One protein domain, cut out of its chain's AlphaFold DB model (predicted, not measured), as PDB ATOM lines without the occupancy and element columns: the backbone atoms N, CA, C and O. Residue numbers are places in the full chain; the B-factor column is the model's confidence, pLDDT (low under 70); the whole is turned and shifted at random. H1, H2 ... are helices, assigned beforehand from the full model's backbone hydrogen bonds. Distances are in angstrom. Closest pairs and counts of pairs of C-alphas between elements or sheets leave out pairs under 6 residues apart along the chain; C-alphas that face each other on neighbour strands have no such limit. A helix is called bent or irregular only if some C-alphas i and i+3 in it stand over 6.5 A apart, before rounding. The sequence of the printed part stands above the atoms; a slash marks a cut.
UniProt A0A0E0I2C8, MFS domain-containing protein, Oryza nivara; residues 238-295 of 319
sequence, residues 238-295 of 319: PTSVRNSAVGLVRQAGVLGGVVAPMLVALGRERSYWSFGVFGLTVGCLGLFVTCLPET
ATOM      1  N   PRO A 238      -8.713  -1.657 -41.531       65.94
ATOM      2  CA  PRO A 238      -8.848  -2.621 -42.619       65.94
ATOM      3  C   PRO A 238      -8.434  -4.032 -42.175       65.94
ATOM      4  O   PRO A 238      -7.708  -4.226 -41.195       65.94
ATOM      5  N   THR A 239      -8.919  -5.052 -42.890       64.81
ATOM      6  CA  THR A 239      -8.829  -6.468 -42.470       64.81
ATOM      7  C   THR A 239      -7.403  -6.973 -42.208       64.81
ATOM      8  O   THR A 239      -7.230  -7.850 -41.360       64.81
ATOM      9  N   SER A 240      -6.389  -6.392 -42.858       62.97
ATOM     10  CA  SER A 240      -4.961  -6.711 -42.708       62.97
ATOM     11  C   SER A 240      -4.403  -6.410 -41.311       62.97
ATOM     12  O   SER A 240      -3.631  -7.200 -40.770       62.97
ATOM     13  N   VAL A 241      -4.829  -5.306 -40.690       70.12
ATOM     14  CA  VAL A 241      -4.367  -4.874 -39.354       70.12
ATOM     15  C   VAL A 241      -5.426  -5.053 -38.273       70.12
ATOM     16  O   VAL A 241      -5.106  -5.036 -37.083       70.12
ATOM     17  N   ARG A 242      -6.682  -5.309 -38.662       70.19
ATOM     18  CA  ARG A 242      -7.824  -5.472 -37.753       70.19
ATOM     19  C   ARG A 242      -7.597  -6.541 -36.686       70.19
ATOM     20  O   ARG A 242      -7.880  -6.291 -35.519       70.19
ATOM     21  N   ASN A 243      -7.064  -7.712 -37.041       68.94
ATOM     22  CA  ASN A 243      -6.835  -8.786 -36.063       68.94
ATOM     23  C   ASN A 243      -5.784  -8.387 -35.006       68.94
ATOM     24  O   ASN A 243      -5.944  -8.664 -33.818       68.94
ATOM     25  N   SER A 244      -4.746  -7.664 -35.430       72.75
ATOM     26  CA  SER A 244      -3.720  -7.108 -34.543       72.75
ATOM     27  C   SER A 244      -4.281  -5.991 -33.658       72.75
ATOM     28  O   SER A 244      -4.042  -5.997 -32.452       72.75
ATOM     29  N   ALA A 245      -5.086  -5.079 -34.215       69.81
ATOM     30  CA  ALA A 245      -5.746  -4.002 -33.474       69.81
ATOM     31  C   ALA A 245      -6.714  -4.545 -32.408       69.81
ATOM     32  O   ALA A 245      -6.647  -4.149 -31.244       69.81
ATOM     33  N   VAL A 246      -7.547  -5.526 -32.768       71.00
ATOM     34  CA  VAL A 246      -8.425  -6.244 -31.828       71.00
ATOM     35  C   VAL A 246      -7.602  -6.953 -30.746       71.00
ATOM     36  O   VAL A 246      -7.955  -6.908 -29.565       71.00
ATOM     37  N   GLY A 247      -6.467  -7.556 -31.117       69.88
ATOM     38  CA  GLY A 247      -5.511  -8.139 -30.177       69.88
ATOM     39  C   GLY A 247      -4.970  -7.126 -29.161       69.88
ATOM     40  O   GLY A 247      -4.973  -7.407 -27.963       69.88
ATOM     41  N   LEU A 248      -4.567  -5.932 -29.609       74.38
ATOM     42  CA  LEU A 248      -4.084  -4.847 -28.743       74.38
ATOM     43  C   LEU A 248      -5.175  -4.330 -27.801       74.38
ATOM     44  O   LEU A 248      -4.935  -4.200 -26.601       74.38
ATOM     45  N   VAL A 249      -6.389  -4.112 -28.313       73.62
ATOM     46  CA  VAL A 249      -7.565  -3.733 -27.513       73.62
ATOM     47  C   VAL A 249      -7.850  -4.772 -26.425       73.62
ATOM     48  O   VAL A 249      -8.096  -4.427 -25.266       73.62
ATOM     49  N   ARG A 250      -7.773  -6.063 -26.765       71.31
ATOM     50  CA  ARG A 250      -7.945  -7.160 -25.806       71.31
ATOM     51  C   ARG A 250      -6.863  -7.151 -24.728       71.31
ATOM     52  O   ARG A 250      -7.187  -7.301 -23.553       71.31
ATOM     53  N   GLN A 251      -5.600  -6.946 -25.102       71.88
ATOM     54  CA  GLN A 251      -4.498  -6.857 -24.138       71.88
ATOM     55  C   GLN A 251      -4.629  -5.637 -23.218       71.88
ATOM     56  O   GLN A 251      -4.414  -5.756 -22.013       71.88
ATOM     57  N   ALA A 252      -5.063  -4.490 -23.746       77.62
ATOM     58  CA  ALA A 252      -5.350  -3.303 -22.944       77.62
ATOM     59  C   ALA A 252      -6.449  -3.573 -21.899       77.62
ATOM     60  O   ALA A 252      -6.308  -3.174 -20.743       77.62
ATOM     61  N   GLY A 253      -7.498  -4.318 -22.267       72.56
ATOM     62  CA  GLY A 253      -8.533  -4.765 -21.328       72.56
ATOM     63  C   GLY A 253      -7.991  -5.670 -20.214       72.56
ATOM     64  O   GLY A 253      -8.328  -5.479 -19.044       72.56
ATOM     65  N   VAL A 254      -7.104  -6.614 -20.549       73.75
ATOM     66  CA  VAL A 254      -6.445  -7.493 -19.563       73.75
ATOM     67  C   VAL A 254      -5.582  -6.683 -18.592       73.75
ATOM     68  O   VAL A 254      -5.691  -6.871 -17.380       73.75
ATOM     69  N   LEU A 255      -4.777  -5.741 -19.096       76.62
ATOM     70  CA  LEU A 255      -3.981  -4.837 -18.259       76.62
ATOM     71  C   LEU A 255      -4.870  -3.979 -17.353       76.62
ATOM     72  O   LEU A 255      -4.598  -3.868 -16.159       76.62
ATOM     73  N   GLY A 256      -5.972  -3.443 -17.883       77.88
ATOM     74  CA  GLY A 256      -6.972  -2.722 -17.096       77.88
ATOM     75  C   GLY A 256      -7.534  -3.564 -15.947       77.88
ATOM     76  O   GLY A 256      -7.633  -3.079 -14.821       77.88
ATOM     77  N   GLY A 257      -7.811  -4.847 -16.195       73.75
ATOM     78  CA  GLY A 257      -8.255  -5.800 -15.172       73.75
ATOM     79  C   GLY A 257      -7.224  -6.057 -14.067       73.75
ATOM     80  O   GLY A 257      -7.607  -6.231 -12.913       73.75
ATOM     81  N   VAL A 258      -5.926  -6.030 -14.386       82.19
ATOM     82  CA  VAL A 258      -4.834  -6.162 -13.401       82.19
ATOM     83  C   VAL A 258      -4.656  -4.878 -12.583       82.19
ATOM     84  O   VAL A 258      -4.429  -4.935 -11.374       82.19
ATOM     85  N   VAL A 259      -4.791  -3.712 -13.219       79.81
ATOM     86  CA  VAL A 259      -4.602  -2.397 -12.580       79.81
ATOM     87  C   VAL A 259      -5.805  -2.005 -11.706       79.81
ATOM     88  O   VAL A 259      -5.632  -1.355 -10.675       79.81
ATOM     89  N   ALA A 260      -7.018  -2.443 -12.054       78.25
ATOM     90  CA  ALA A 260      -8.251  -2.141 -11.324       78.25
ATOM     91  C   ALA A 260      -8.215  -2.484  -9.813       78.25
ATOM     92  O   ALA A 260      -8.480  -1.592  -9.004       78.25
ATOM     93  N   PRO A 261      -7.865  -3.711  -9.370       81.62
ATOM     94  CA  PRO A 261      -7.791  -4.030  -7.943       81.62
ATOM     95  C   PRO A 261      -6.680  -3.258  -7.220       81.62
ATOM     96  O   PRO A 261      -6.853  -2.912  -6.051       81.62
ATOM     97  N   MET A 262      -5.578  -2.924  -7.904       80.94
ATOM     98  CA  MET A 262      -4.524  -2.079  -7.329       80.94
ATOM     99  C   MET A 262      -4.999  -0.640  -7.102       80.94
ATOM    100  O   MET A 262      -4.767  -0.076  -6.034       80.94
ATOM    101  N   LEU A 263      -5.736  -0.068  -8.058       78.94
ATOM    102  CA  LEU A 263      -6.380   1.243  -7.928       78.94
ATOM    103  C   LEU A 263      -7.390   1.289  -6.776       78.94
ATOM    104  O   LEU A 263      -7.452   2.279  -6.043       78.94
ATOM    105  N   VAL A 264      -8.170   0.218  -6.600       79.75
ATOM    106  CA  VAL A 264      -9.123   0.085  -5.488       79.75
ATOM    107  C   VAL A 264      -8.390  -0.038  -4.151       79.75
ATOM    108  O   VAL A 264      -8.807   0.585  -3.176       79.75
ATOM    109  N   ALA A 265      -7.287  -0.789  -4.092       81.25
ATOM    110  CA  ALA A 265      -6.464  -0.899  -2.890       81.25
ATOM    111  C   ALA A 265      -5.882   0.464  -2.471       81.25
ATOM    112  O   ALA A 265      -6.001   0.835  -1.305       81.25
ATOM    113  N   LEU A 266      -5.362   1.247  -3.424       79.94
ATOM    114  CA  LEU A 266      -4.876   2.613  -3.178       79.94
ATOM    115  C   LEU A 266      -5.994   3.567  -2.720       79.94
ATOM    116  O   LEU A 266      -5.794   4.395  -1.831       79.94
ATOM    117  N   GLY A 267      -7.189   3.437  -3.302       78.38
ATOM    118  CA  GLY A 267      -8.348   4.264  -2.961       78.38
ATOM    119  C   GLY A 267      -8.895   4.034  -1.553       78.38
ATOM    120  O   GLY A 267      -9.457   4.954  -0.954       78.38
ATOM    121  N   ARG A 268      -8.713   2.827  -0.998       78.00
ATOM    122  CA  ARG A 268      -9.165   2.483   0.362       78.00
ATOM    123  C   ARG A 268      -8.394   3.218   1.455       78.00
ATOM    124  O   ARG A 268      -8.975   3.464   2.508       78.00
ATOM    125  N   GLU A 269      -7.131   3.574   1.225       78.25
ATOM    126  CA  GLU A 269      -6.366   4.376   2.187       78.25
ATOM    127  C   GLU A 269      -6.765   5.852   2.127       78.25
ATOM    128  O   GLU A 269      -6.988   6.490   3.159       78.25
ATOM    129  N   ARG A 270      -6.886   6.404   0.913       76.75
ATOM    130  CA  ARG A 270      -7.372   7.768   0.693       76.75
ATOM    131  C   ARG A 270      -8.111   7.881  -0.642       76.75
ATOM    132  O   ARG A 270      -7.520   7.712  -1.706       76.75
ATOM    133  N   SER A 271      -9.371   8.310  -0.579       73.50
ATOM    134  CA  SER A 271     -10.262   8.411  -1.748       73.50
ATOM    135  C   SER A 271      -9.720   9.313  -2.879       73.50
ATOM    136  O   SER A 271      -9.975   9.061  -4.053       73.50
ATOM    137  N   TYR A 272      -8.906  10.332  -2.562       78.25
ATOM    138  CA  TYR A 272      -8.355  11.260  -3.561       78.25
ATOM    139  C   TYR A 272      -7.346  10.621  -4.532       78.25
ATOM    140  O   TYR A 272      -7.224  11.093  -5.661       78.25
ATOM    141  N   TRP A 273      -6.639   9.552  -4.137       79.94
ATOM    142  CA  TRP A 273      -5.631   8.916  -4.996       79.94
ATOM    143  C   TRP A 273      -6.255   8.271  -6.232       79.94
ATOM    144  O   TRP A 273      -5.719   8.415  -7.328       79.94
ATOM    145  N   SER A 274      -7.414   7.622  -6.090       76.94
ATOM    146  CA  SER A 274      -8.108   7.009  -7.227       76.94
ATOM    147  C   SER A 274      -8.551   8.061  -8.243       76.94
ATOM    148  O   SER A 274      -8.283   7.907  -9.432       76.94
ATOM    149  N   PHE A 275      -9.159   9.163  -7.789       81.00
ATOM    150  CA  PHE A 275      -9.570  10.254  -8.680       81.00
ATOM    151  C   PHE A 275      -8.376  10.937  -9.355       81.00
ATOM    152  O   PHE A 275      -8.450  11.253 -10.541       81.00
ATOM    153  N   GLY A 276      -7.265  11.115  -8.632       84.06
ATOM    154  CA  GLY A 276      -6.034  11.686  -9.179       84.06
ATOM    155  C   GLY A 276      -5.432  10.839 -10.299       84.06
ATOM    156  O   GLY A 276      -5.091  11.376 -11.349       84.06
ATOM    157  N   VAL A 277      -5.354   9.515 -10.115       84.38
ATOM    158  CA  VAL A 277      -4.817   8.609 -11.143       84.38
ATOM    159  C   VAL A 277      -5.730   8.569 -12.368       84.38
ATOM    160  O   VAL A 277      -5.237   8.756 -13.475       84.38
ATOM    161  N   PHE A 278      -7.050   8.422 -12.194       80.56
ATOM    162  CA  PHE A 278      -7.992   8.456 -13.322       80.56
ATOM    163  C   PHE A 278      -7.915   9.775 -14.102       80.56
ATOM    164  O   PHE A 278      -7.840   9.758 -15.330       80.56
ATOM    165  N   GLY A 279      -7.895  10.912 -13.401       82.44
ATOM    166  CA  GLY A 279      -7.793  12.231 -14.023       82.44
ATOM    167  C   GLY A 279      -6.484  12.424 -14.790       82.44
ATOM    168  O   GLY A 279      -6.503  12.918 -15.916       82.44
ATOM    169  N   LEU A 280      -5.358  11.980 -14.223       87.44
ATOM    170  CA  LEU A 280      -4.056  12.052 -14.883       87.44
ATOM    171  C   LEU A 280      -4.006  11.158 -16.126       87.44
ATOM    172  O   LEU A 280      -3.573  11.614 -17.178       87.44
ATOM    173  N   THR A 281      -4.483   9.914 -16.039       83.50
ATOM    174  CA  THR A 281      -4.497   8.989 -17.181       83.50
ATOM    175  C   THR A 281      -5.352   9.526 -18.328       83.50
ATOM    176  O   THR A 281      -4.898   9.529 -19.469       83.50
ATOM    177  N   VAL A 282      -6.553  10.037 -18.037       84.25
ATOM    178  CA  VAL A 282      -7.419  10.661 -19.052       84.25
ATOM    179  C   VAL A 282      -6.767  11.917 -19.633       84.25
ATOM    180  O   VAL A 282      -6.806  12.109 -20.844       84.25
ATOM    181  N   GLY A 283      -6.119  12.739 -18.804       87.94
ATOM    182  CA  GLY A 283      -5.381  13.916 -19.262       87.94
ATOM    183  C   GLY A 283      -4.223  13.566 -20.199       87.94
ATOM    184  O   GLY A 283      -4.088  14.175 -21.258       87.94
ATOM    185  N   CYS A 284      -3.422  12.552 -19.860       87.75
ATOM    186  CA  CYS A 284      -2.328  12.071 -20.704       87.75
ATOM    187  C   CYS A 284      -2.832  11.490 -22.033       87.75
ATOM    188  O   CYS A 284      -2.256  11.782 -23.079       87.75
ATOM    189  N   LEU A 285      -3.918  10.710 -22.008       83.25
ATOM    190  CA  LEU A 285      -4.551  10.191 -23.225       83.25
ATOM    191  C   LEU A 285      -5.125  11.322 -24.083       83.25
ATOM    192  O   LEU A 285      -4.921  11.332 -25.291       83.25
ATOM    193  N   GLY A 286      -5.786  12.305 -23.468       83.19
ATOM    194  CA  GLY A 286      -6.290  13.490 -24.159       83.19
ATOM    195  C   GLY A 286      -5.171  14.295 -24.818       83.19
ATOM    196  O   GLY A 286      -5.297  14.678 -25.976       83.19
ATOM    197  N   LEU A 287      -4.041  14.478 -24.127       86.38
ATOM    198  CA  LEU A 287      -2.857  15.131 -24.688       86.38
ATOM    199  C   LEU A 287      -2.294  14.346 -25.882       86.38
ATOM    200  O   LEU A 287      -1.999  14.935 -26.918       86.38
ATOM    201  N   PHE A 288      -2.211  13.018 -25.782       80.88
ATOM    202  CA  PHE A 288      -1.798  12.173 -26.904       80.88
ATOM    203  C   PHE A 288      -2.746  12.305 -28.107       80.88
ATOM    204  O   PHE A 288      -2.286  12.400 -29.242       80.88
ATOM    205  N   VAL A 289      -4.058  12.404 -27.868       78.44
ATOM    206  CA  VAL A 289      -5.052  12.650 -28.926       78.44
ATOM    207  C   VAL A 289      -4.845  14.003 -29.604       78.44
ATOM    208  O   VAL A 289      -5.002  14.088 -30.816       78.44
ATOM    209  N   THR A 290      -4.408  15.041 -28.887       78.88
ATOM    210  CA  THR A 290      -4.060  16.324 -29.534       78.88
ATOM    211  C   THR A 290      -2.806  16.258 -30.407       78.88
ATOM    212  O   THR A 290      -2.630  17.101 -31.283       78.88
ATOM    213  N   CYS A 291      -1.938  15.261 -30.200       76.00
ATOM    214  CA  CYS A 291      -0.781  15.013 -31.060       76.00
ATOM    215  C   CYS A 291      -1.131  14.199 -32.316       76.00
ATOM    216  O   CYS A 291      -0.312  14.139 -33.236       76.00
ATOM    217  N   LEU A 292      -2.313  13.572 -32.372       73.44
ATOM    218  CA  LEU A 292      -2.771  12.862 -33.562       73.44
ATOM    219  C   LEU A 292      -3.177  13.879 -34.645       73.44
ATOM    220  O   LEU A 292      -3.892  14.840 -34.355       73.44
ATOM    221  N   PRO A 293      -2.726  13.700 -35.899       65.00
ATOM    222  CA  PRO A 293      -3.113  14.583 -36.989       65.00
ATOM    223  C   PRO A 293      -4.625  14.492 -37.238       65.00
ATOM    224  O   PRO A 293      -5.186  13.402 -37.319       65.00
ATOM    225  N   GLU A 294      -5.279  15.646 -37.379       64.00
ATOM    226  CA  GLU A 294      -6.718  15.741 -37.646       64.00
ATOM    227  C   GLU A 294      -7.083  15.001 -38.950       64.00
ATOM    228  O   GLU A 294      -6.558  15.297 -40.026       64.00
ATOM    229  N   THR A 295      -8.007  14.040 -38.859       60.56
ATOM    230  CA  THR A 295      -8.495  13.227 -39.993       60.56
ATOM    231  C   THR A 295      -9.639  13.890 -40.766       60.56
ATOM    232  O   THR A 295     -10.095  13.379 -41.791       60.56
TER     233      THR A 295
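This is residues 238 to 295 of the 319 residues of the protein "MFS domain-containing protein" of Oryza nivara (UniProt A0A0E0I2C8). Two long helices, H1 and H2, make an open helical hairpin in the form of a narrow V: they meet beside the tight turn between them and spread apart toward the two printed ends. H1 is the longer arm and has a kink of 31 degrees near residue 259; residues 238 to 261 and 279 to 295 stand free. The printed part has 58 residues, with H1 then H2 along the chain and no named strand, and its class is all helix. It is only just loose, close to extended, with a radius of gyration of the C-alphas of 15.3 A, and its flat outline spans 46 by 26 by 8 A.

H1 runs from Thr 239, C-alpha at (-8.829, -6.468, -42.470), to Glu 269, C-alpha at (-6.366, 4.376, 2.187), 46.0 A from first to last C-alpha. It is irregular: C-alphas 240 and 243 are 7.2 A apart. H2, residues 271 to 291, measures 31.5 A and ends with C-alpha 291 at (-0.781, 15.013, -31.060). H2 is neither bent nor irregular, but only just: C-alphas 271 and 274 are 6.1 A apart.

H1 and H2 form a helical hairpin, running opposite ways at a shallow tilt of 26 degrees. They touch through residues 263 to 267 of H1 and 273 to 274 of H2 alone, with 6 pairs of C-alphas within 8 A. The closest C-alphas are those of Gly 267 and Ser 274, 5.1 A apart. Their centres are 15.4 A apart. Of the O i to N i+4 pairs, 22 of 27 in H1 and 16 of 17 in H2 are within hydrogen-bond range.

The two C-alphas farthest apart are those of Ser 240 and Glu 269, at 46.3 A. The C-alphas of Pro 238 and Thr 295, the first and last printed, are 16.1 A apart. The printed part has no cut, and the link from H1 to H2, one residue, is tight. The mean pLDDT of the printed part is 76.7; it is under 70 at residues 238 to 240, 243, 245, 247 and 293 to 295.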